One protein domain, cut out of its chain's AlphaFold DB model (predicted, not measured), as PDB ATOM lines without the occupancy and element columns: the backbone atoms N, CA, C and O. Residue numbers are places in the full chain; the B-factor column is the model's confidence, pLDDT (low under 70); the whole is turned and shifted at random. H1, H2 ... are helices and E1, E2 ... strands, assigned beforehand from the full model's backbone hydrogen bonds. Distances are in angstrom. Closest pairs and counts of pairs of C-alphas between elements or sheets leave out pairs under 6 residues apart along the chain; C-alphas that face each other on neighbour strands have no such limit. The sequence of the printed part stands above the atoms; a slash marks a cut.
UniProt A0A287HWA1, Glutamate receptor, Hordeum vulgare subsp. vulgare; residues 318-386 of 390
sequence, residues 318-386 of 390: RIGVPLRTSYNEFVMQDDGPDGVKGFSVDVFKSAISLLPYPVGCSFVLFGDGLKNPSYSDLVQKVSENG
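AT A GLANCE: This is residues 318 to 386 of the 390 residues of the protein "Glutamate receptor" of Hordeum vulgare subsp. vulgare (UniProt A0A287HWA1). Two parallel strands, E1 and E2, make a narrow ribbon, with H1 and the long link before it to one side and H2 nearer E1 than E2; residues 353 to 358 stick out. The 69 printed residues run E1, H1, E2, H2, under half of them in named elements, class mixed. The whole is compact, radius of gyration of the C-alphas 12.6 A, spans 38 by 28 by 17 A.

HOW THE PARTS SIT: Find E1, residues 318 to 322, parallel to E2, residues 361 to 366, at 33 degrees; N 319 and O 362 are 2.8 A apart, within hydrogen-bond range. With H1, residues 343 to 353, they form a strand-helix-strand unit, parallel neighbours with a helix between, its crossover right-handed. H2, residues 375 to 384, comes closest to E1 at the C-alphas of Leu 378 and Gly 320, 7.3 A; H1 and H2 are apart. In both helices every O i to N i+4 pair is within hydrogen-bond range.

IN THESE COORDINATES: Start at C-alpha 318, (136.292, 188.036, 206.511); E1 runs 12.9 A, H1 15.2 A, E2 15.7 A, and H2 14.1 A to C-alpha 384, (142.720, 198.553, 212.054).

THE WHOLE: The C-alphas of Pro 356 and Leu 370 are farthest apart, 39.4 A. The printed part has no cut; E1 to H1 is a long link. Residues 325 to 326, 357 and 385 to 386 have pLDDT under 70.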
ATOM      1  N   ARG A 318     136.744 188.417 205.170       85.25
ATOM      2  CA  ARG A 318     136.292 188.036 206.511       85.25
ATOM      3  C   ARG A 318     135.096 188.903 206.852       85.25
ATOM      4  O   ARG A 318     135.136 190.091 206.595       85.25
ATOM      5  N   ILE A 319     134.055 188.353 207.452       87.12
ATOM      6  CA  ILE A 319     132.862 189.118 207.825       87.12
ATOM      7  C   ILE A 319     132.675 188.966 209.320       87.12
ATOM      8  O   ILE A 319     132.485 187.858 209.817       87.12
ATOM      9  N   GLY A 320     132.779 190.075 210.047       87.19
ATOM     10  CA  GLY A 320     132.599 190.079 211.493       87.19
ATOM     11  C   GLY A 320     131.129 189.910 211.858       87.19
ATOM     12  O   GLY A 320     130.316 190.773 211.539       87.19
ATOM     13  N   VAL A 321     130.794 188.824 212.550       87.38
ATOM     14  CA  VAL A 321     129.430 188.519 212.994       87.38
ATOM     15  C   VAL A 321     129.375 188.537 214.522       87.38
ATOM     16  O   VAL A 321     130.151 187.825 215.154       87.38
ATOM     17  N   PRO A 322     128.486 189.316 215.159       85.31
ATOM     18  CA  PRO A 322     128.333 189.290 216.610       85.31
ATOM     19  C   PRO A 322     127.979 187.884 217.119       85.31
ATOM     20  O   PRO A 322     126.987 187.303 216.690       85.31
ATOM     21  N   LEU A 323     128.763 187.356 218.065       80.75
ATOM     22  CA  LEU A 323     128.530 186.036 218.671       80.75
ATOM     23  C   LEU A 323     127.291 186.016 219.582       80.75
ATOM     24  O   LEU A 323     126.730 184.962 219.858       80.75
ATOM     25  N   ARG A 324     126.841 187.190 220.035       73.94
ATOM     26  CA  ARG A 324     125.595 187.357 220.780       73.94
ATOM     27  C   ARG A 324     124.816 188.532 220.203       73.94
ATOM     28  O   ARG A 324     125.308 189.661 220.213       73.94
ATOM     29  N   THR A 325     123.611 188.260 219.718       63.84
ATOM     30  CA  THR A 325     122.636 189.267 219.295       63.84
ATOM     31  C   THR A 325     121.380 189.143 220.151       63.84
ATOM     32  O   THR A 325     121.031 188.066 220.627       63.84
ATOM     33  N   SER A 326     120.704 190.266 220.400       69.25
ATOM     34  CA  SER A 326     119.410 190.254 221.098       69.25
ATOM     35  C   SER A 326     118.269 189.741 220.207       69.25
ATOM     36  O   SER A 326     117.215 189.386 220.723       69.25
ATOM     37  N   TYR A 327     118.482 189.729 218.886       78.81
ATOM     38  CA  TYR A 327     117.509 189.359 217.859       78.81
ATOM     39  C   TYR A 327     118.139 188.343 216.907       78.81
ATOM     40  O   TYR A 327     118.864 188.700 215.971       78.81
ATOM     41  N   ASN A 328     117.874 187.070 217.181       79.19
ATOM     42  CA  ASN A 328     118.468 185.936 216.475       79.19
ATOM     43  C   ASN A 328     117.973 185.812 215.024       79.19
ATOM     44  O   ASN A 328     118.592 185.123 214.217       79.19
ATOM     45  N   GLU A 329     116.879 186.491 214.675       81.50
ATOM     46  CA  GLU A 329     116.326 186.548 213.323       81.50
ATOM     47  C   GLU A 329     117.248 187.303 212.353       81.50
ATOM     48  O   GLU A 329     117.307 186.975 211.167       81.50
ATOM     49  N   PHE A 330     117.987 188.305 212.846       83.88
ATOM     50  CA  PHE A 330     118.879 189.110 212.010       83.88
ATOM     51  C   PHE A 330     120.200 188.404 211.735       83.88
ATOM     52  O   PHE A 330     120.619 188.319 210.579       83.88
ATOM     53  N   VAL A 331     120.849 187.893 212.779       85.88
ATOM     54  CA  VAL A 331     122.043 187.058 212.648       85.88
ATOM     55  C   VAL A 331     122.287 186.267 213.929       85.88
ATOM     56  O   VAL A 331     122.196 186.820 215.026       85.88
ATOM     57  N   MET A 332     122.624 184.989 213.789       86.25
ATOM     58  CA  MET A 332     123.046 184.118 214.882       86.25
ATOM     59  C   MET A 332     124.034 183.056 214.399       86.25
ATOM     60  O   MET A 332     124.162 182.800 213.199       86.25
ATOM     61  N   GLN A 333     124.721 182.429 215.352       87.06
ATOM     62  CA  GLN A 333     125.533 181.246 215.092       87.06
ATOM     63  C   GLN A 333     124.645 180.078 214.645       87.06
ATOM     64  O   GLN A 333     123.518 179.918 215.118       87.06
ATOM     65  N   ASP A 334     125.165 179.269 213.731       88.69
ATOM     66  CA  ASP A 334     124.510 178.072 213.219       88.69
ATOM     67  C   ASP A 334     125.525 176.941 213.042       88.69
ATOM     68  O   ASP A 334     126.716 177.198 212.884       88.69
ATOM     69  N   ASP A 335     125.051 175.697 213.014       85.88
ATOM     70  CA  ASP A 335     125.896 174.516 212.780       85.88
ATOM     71  C   ASP A 335     126.076 174.200 211.279       85.88
ATOM     72  O   ASP A 335     126.645 173.173 210.904       85.88
ATOM     73  N   GLY A 336     125.563 175.066 210.399       86.31
ATOM     74  CA  GLY A 336     125.703 174.957 208.952       86.31
ATOM     75  C   GLY A 336     127.125 175.234 208.438       86.31
ATOM     76  O   GLY A 336     128.003 175.663 209.187       86.31
ATOM     77  N   PRO A 337     127.363 175.046 207.127       83.25
ATOM     78  CA  PRO A 337     128.692 175.182 206.518       83.25
ATOM     79  C   PRO A 337     129.316 176.577 206.680       83.25
ATOM     80  O   PRO A 337     130.536 176.695 206.729       83.25
ATOM     81  N   ASP A 338     128.494 177.621 206.802       84.81
ATOM     82  CA  ASP A 338     128.952 178.998 207.023       84.81
ATOM     83  C   ASP A 338     129.133 179.357 208.506       84.81
ATOM     84  O   ASP A 338     129.632 180.438 208.820       84.81
ATOM     85  N   GLY A 339     128.697 178.491 209.427       88.88
ATOM     86  CA  GLY A 339     128.736 178.726 210.873       88.88
ATOM     87  C   GLY A 339     127.790 179.823 211.386       88.88
ATOM     88  O   GLY A 339     127.776 180.114 212.585       88.88
ATOM     89  N   VAL A 340     127.021 180.470 210.500       90.50
ATOM     90  CA  VAL A 340     126.101 181.578 210.807       90.50
ATOM     91  C   VAL A 340     124.869 181.563 209.897       90.50
ATOM     92  O   VAL A 340     124.945 181.148 208.739       90.50
ATOM     93  N   LYS A 341     123.740 182.086 210.393       90.50
ATOM     94  CA  LYS A 341     122.509 182.312 209.611       90.50
ATOM     95  C   LYS A 341     121.737 183.542 210.085       90.50
ATOM     96  O   LYS A 341     121.998 184.056 211.170       90.50
ATOM     97  N   GLY A 342     120.766 183.985 209.291       90.12
ATOM     98  CA  GLY A 342     119.850 185.079 209.624       90.12
ATOM     99  C   GLY A 342     119.664 186.053 208.466       90.12
ATOM    100  O   GLY A 342     120.414 186.022 207.489       90.12
ATOM    101  N   PHE A 343     118.686 186.948 208.595       90.56
ATOM    102  CA  PHE A 343     118.297 187.886 207.540       90.56
ATOM    103  C   PHE A 343     119.482 188.676 206.960       90.56
ATOM    104  O   PHE A 343     119.604 188.815 205.745       90.56
ATOM    105  N   SER A 344     120.395 189.166 207.804       89.50
ATOM    106  CA  SER A 344     121.562 189.931 207.349       89.50
ATOM    107  C   SER A 344     122.547 189.083 206.537       89.50
ATOM    108  O   SER A 344     123.152 189.594 205.596       89.50
ATOM    109  N   VAL A 345     122.686 187.794 206.863       89.50
ATOM    110  CA  VAL A 345     123.534 186.849 206.115       89.50
ATOM    111  C   VAL A 345     122.924 186.572 204.742       89.50
ATOM    112  O   VAL A 345     123.641 186.589 203.743       89.50
ATOM    113  N   ASP A 346     121.606 186.387 204.679       91.75
ATOM    114  CA  ASP A 346     120.889 186.120 203.429       91.75
ATOM    115  C   ASP A 346     120.919 187.331 202.494       91.75
ATOM    116  O   ASP A 346     121.195 187.189 201.301       91.75
ATOM    117  N   VAL A 347     120.714 188.539 203.031       93.56
ATOM    118  CA  VAL A 347     120.835 189.789 202.265       93.56
ATOM    119  C   VAL A 347     122.254 189.961 201.732       93.56
ATOM    120  O   VAL A 347     122.429 190.275 200.556       93.56
ATOM    121  N   PHE A 348     123.271 189.718 202.561       90.94
ATOM    122  CA  PHE A 348     124.669 189.826 202.152       90.94
ATOM    123  C   PHE A 348     125.033 188.825 201.047       90.94
ATOM    124  O   PHE A 348     125.588 189.213 200.019       90.94
ATOM    125  N   LYS A 349     124.676 187.546 201.211       90.00
ATOM    126  CA  LYS A 349     124.899 186.516 200.185       90.00
ATOM    127  C   LYS A 349     124.162 186.839 198.892       90.00
ATOM    128  O   LYS A 349     124.733 186.682 197.816       90.00
ATOM    129  N   SER A 350     122.932 187.342 198.994       92.81
ATOM    130  CA  SER A 350     122.163 187.805 197.837       92.81
ATOM    131  C   SER A 350     122.879 188.958 197.131       92.81
ATOM    132  O   SER A 350     123.058 188.909 195.918       92.81
ATOM    133  N   ALA A 351     123.375 189.951 197.875       91.88
ATOM    134  CA  ALA A 351     124.134 191.063 197.312       91.88
ATOM    135  C   ALA A 351     125.428 190.599 196.623       91.88
ATOM    136  O   ALA A 351     125.706 191.025 195.504       91.88
ATOM    137  N   ILE A 352     126.187 189.688 197.243       87.75
ATOM    138  CA  ILE A 352     127.391 189.112 196.629       87.75
ATOM    139  C   ILE A 352     127.055 188.308 195.374       87.75
ATOM    140  O   ILE A 352     127.789 188.391 194.394       87.75
ATOM    141  N   SER A 353     125.948 187.564 195.362       87.31
ATOM    142  CA  SER A 353     125.541 186.771 194.194       87.31
ATOM    143  C   SER A 353     125.210 187.618 192.958       87.31
ATOM    144  O   SER A 353     125.255 187.110 191.841       87.31
ATOM    145  N   LEU A 354     124.902 188.908 193.149       91.31
ATOM    146  CA  LEU A 354     124.657 189.869 192.070       91.31
ATOM    147  C   LEU A 354     125.942 190.490 191.515       91.31
ATOM    148  O   LEU A 354     125.899 191.188 190.499       91.31
ATOM    149  N   LEU A 355     127.084 190.279 192.172       83.38
ATOM    150  CA  LEU A 355     128.352 190.756 191.649       83.38
ATOM    151  C   LEU A 355     128.698 189.958 190.386       83.38
ATOM    152  O   LEU A 355     128.544 188.737 190.363       83.38
ATOM    153  N   PRO A 356     129.232 190.605 189.335       76.44
ATOM    154  CA  PRO A 356     129.603 189.930 188.091       76.44
ATOM    155  C   PRO A 356     130.854 189.039 188.241       76.44
ATOM    156  O   PRO A 356     131.521 188.720 187.260       76.44
ATOM    157  N   TYR A 357     131.224 188.685 189.472       69.56
ATOM    158  CA  TYR A 357     132.409 187.923 189.820       69.56
ATOM    159  C   TYR A 357     132.229 187.208 191.170       69.56
ATOM    160  O   TYR A 357     131.524 187.712 192.045       69.56
ATOM    161  N   PRO A 358     132.896 186.059 191.371       71.44
ATOM    162  CA  PRO A 358     132.840 185.333 192.631       71.44
ATOM    163  C   PRO A 358     133.619 186.072 193.725       71.44
ATOM    164  O   PRO A 358     134.755 186.496 193.513       71.44
ATOM    165  N   VAL A 359     133.027 186.185 194.914       77.81
ATOM    166  CA  VAL A 359     133.689 186.715 196.112       77.81
ATOM    167  C   VAL A 359     133.685 185.633 197.183       77.81
ATOM    168  O   VAL A 359     132.643 185.297 197.743       77.81
ATOM    169  N   GLY A 360     134.861 185.067 197.451       79.56
ATOM    170  CA  GLY A 360     135.040 184.122 198.546       79.56
ATOM    171  C   GLY A 360     134.974 184.848 199.886       79.56
ATOM    172  O   GLY A 360     135.737 185.789 200.113       79.56
ATOM    173  N   CYS A 361     134.090 184.405 200.776       84.94
ATOM    174  CA  CYS A 361     133.918 184.991 202.100       84.94
ATOM    175  C   CYS A 361     133.993 183.941 203.214       84.94
ATOM    176  O   CYS A 361     133.828 182.745 202.987       84.94
ATOM    177  N   SER A 362     134.289 184.403 204.424       87.69
ATOM    178  CA  SER A 362     134.323 183.611 205.650       87.69
ATOM    179  C   SER A 362     133.738 184.434 206.792       87.69
ATOM    180  O   SER A 362     134.118 185.589 206.993       87.69
ATOM    181  N   PHE A 363     132.818 183.855 207.555       88.94
ATOM    182  CA  PHE A 363     132.228 184.527 208.707       88.94
ATOM    183  C   PHE A 363     133.088 184.294 209.950       88.94
ATOM    184  O   PHE A 363     133.579 183.196 210.201       88.94
ATOM    185  N   VAL A 364     133.311 185.354 210.721       89.06
ATOM    186  CA  VAL A 364     134.148 185.345 211.920       89.06
ATOM    187  C   VAL A 364     133.331 185.882 213.078       89.06
ATOM    188  O   VAL A 364     132.966 187.057 213.102       89.06
ATOM    189  N   LEU A 365     133.079 185.021 214.057       87.62
ATOM    190  CA  LEU A 365     132.327 185.381 215.250       87.62
ATOM    191  C   LEU A 365     133.124 186.372 216.117       87.62
ATOM    192  O   LEU A 365     134.329 186.217 216.326       87.62
ATOM    193  N   PHE A 366     132.450 187.406 216.612       86.75
ATOM    194  CA  PHE A 366     133.028 188.493 217.395       86.75
ATOM    195  C   PHE A 366     132.298 188.667 218.730       86.75
ATOM    196  O   PHE A 366     131.082 188.854 218.764       86.75
ATOM    197  N   GLY A 367     133.052 188.651 219.828       83.94
ATOM    198  CA  GLY A 367     132.537 188.761 221.195       83.94
ATOM    199  C   GLY A 367     132.887 187.543 222.049       83.94
ATOM    200  O   GLY A 367     133.531 186.611 221.578       83.94
ATOM    201  N   ASP A 368     132.469 187.571 223.312       81.75
ATOM    202  CA  ASP A 368     132.693 186.499 224.293       81.75
ATOM    203  C   ASP A 368     131.517 185.509 224.390       81.75
ATOM    204  O   ASP A 368     131.588 184.539 225.139       81.75
ATOM    205  N   GLY A 369     130.417 185.767 223.669       81.06
ATOM    206  CA  GLY A 369     129.174 184.987 223.735       81.06
ATOM    207  C   GLY A 369     128.372 185.197 225.026       81.06
ATOM    208  O   GLY A 369     127.237 184.738 225.129       81.06
ATOM    209  N   LEU A 370     128.916 185.939 225.994       79.38
ATOM    210  CA  LEU A 370     128.316 186.192 227.301       79.38
ATOM    211  C   LEU A 370     127.641 187.554 227.381       79.38
ATOM    212  O   LEU A 370     126.748 187.719 228.202       79.38
ATOM    213  N   LYS A 371     128.010 188.528 226.548       82.38
ATOM    214  CA  LYS A 371     127.365 189.850 226.441       82.38
ATOM    215  C   LYS A 371     127.356 190.335 224.994       82.38
ATOM    216  O   LYS A 371     128.104 189.830 224.161       82.38
ATOM    217  N   ASN A 372     126.490 191.303 224.694       79.25
ATOM    218  CA  ASN A 372     126.483 191.918 223.369       79.25
ATOM    219  C   ASN A 372     127.852 192.575 223.125       79.25
ATOM    220  O   ASN A 372     128.311 193.344 223.979       79.25
ATOM    221  N   PRO A 373     128.524 192.261 222.007       82.12
ATOM    222  CA  PRO A 373     129.827 192.831 221.711       82.12
ATOM    223  C   PRO A 373     129.716 194.336 221.443       82.12
ATOM    224  O   PRO A 373     128.702 194.824 220.943       82.12
ATOM    225  N   SER A 374     130.780 195.078 221.759       85.38
ATOM    226  CA  SER A 374     130.875 196.502 221.430       85.38
ATOM    227  C   SER A 374     130.942 196.672 219.913       85.38
ATOM    228  O   SER A 374     131.902 196.244 219.268       85.38
ATOM    229  N   TYR A 375     129.925 197.311 219.331       82.69
ATOM    230  CA  TYR A 375     129.928 197.639 217.905       82.69
ATOM    231  C   TYR A 375     131.056 198.610 217.551       82.69
ATOM    232  O   TYR A 375     131.636 198.492 216.475       82.69
ATOM    233  N   SER A 376     131.420 199.519 218.460       87.19
ATOM    234  CA  SER A 376     132.567 200.413 218.280       87.19
ATOM    235  C   SER A 376     133.875 199.632 218.157       87.19
ATOM    236  O   SER A 376     134.665 199.925 217.265       87.19
ATOM    237  N   ASP A 377     134.065 198.586 218.964       86.12
ATOM    238  CA  ASP A 377     135.264 197.741 218.911       86.12
ATOM    239  C   ASP A 377     135.290 196.910 217.622       86.12
ATOM    240  O   ASP A 377     136.349 196.710 217.028       86.12
ATOM    241  N   LEU A 378     134.125 196.433 217.165       83.25
ATOM    242  CA  LEU A 378     134.012 195.732 215.886       83.25
ATOM    243  C   LEU A 378     134.402 196.657 214.726       83.25
ATOM    244  O   LEU A 378     135.234 196.282 213.905       83.25
ATOM    245  N   VAL A 379     133.858 197.878 214.692       84.50
ATOM    246  CA  VAL A 379     134.189 198.896 213.680       84.50
ATOM    247  C   VAL A 379     135.670 199.271 213.743       84.50
ATOM    248  O   VAL A 379     136.331 199.359 212.708       84.50
ATOM    249  N   GLN A 380     136.227 199.424 214.944       85.19
ATOM    250  CA  GLN A 380     137.650 199.684 215.126       85.19
ATOM    251  C   GLN A 380     138.502 198.532 214.578       85.19
ATOM    252  O   GLN A 380     139.430 198.782 213.815       85.19
ATOM    253  N   LYS A 381     138.143 197.268 214.847       81.69
ATOM    254  CA  LYS A 381     138.841 196.104 214.274       81.69
ATOM    255  C   LYS A 381     138.762 196.032 212.753       81.69
ATOM    256  O   LYS A 381     139.708 195.538 212.140       81.69
ATOM    257  N   VAL A 382     137.661 196.483 212.149       78.50
ATOM    258  CA  VAL A 382     137.529 196.609 210.688       78.50
ATOM    259  C   VAL A 382     138.498 197.670 210.164       78.50
ATOM    260  O   VAL A 382     139.203 197.427 209.187       78.50
ATOM    261  N   SER A 383     138.579 198.814 210.847       74.62
ATOM    262  CA  SER A 383     139.469 199.914 210.469       74.62
ATOM    263  C   SER A 383     140.954 199.574 210.639       74.62
ATOM    264  O   SER A 383     141.759 199.922 209.780       74.62
ATOM    265  N   GLU A 384     141.330 198.906 211.731       73.25
ATOM    266  CA  GLU A 384     142.720 198.553 212.054       73.25
ATOM    267  C   GLU A 384     143.249 197.401 211.190       73.25
ATOM    268  O   GLU A 384     144.421 197.398 210.820       73.25
ATOM    269  N   ASN A 385     142.393 196.445 210.807       63.84
ATOM    270  CA  ASN A 385     142.776 195.328 209.933       63.84
ATOM    271  C   ASN A 385     142.761 195.665 208.440       63.84
ATOM    272  O   ASN A 385     142.794 194.726 207.648       63.84
ATOM    273  N   GLY A 386     142.680 196.951 208.071       46.31
ATOM    274  CA  GLY A 386     142.830 197.488 206.718       46.31
ATOM    275  C   GLY A 386     142.568 196.487 205.587       46.31
ATOM    276  O   GLY A 386     143.450 195.705 205.231       46.31
TER     277      GLY A 386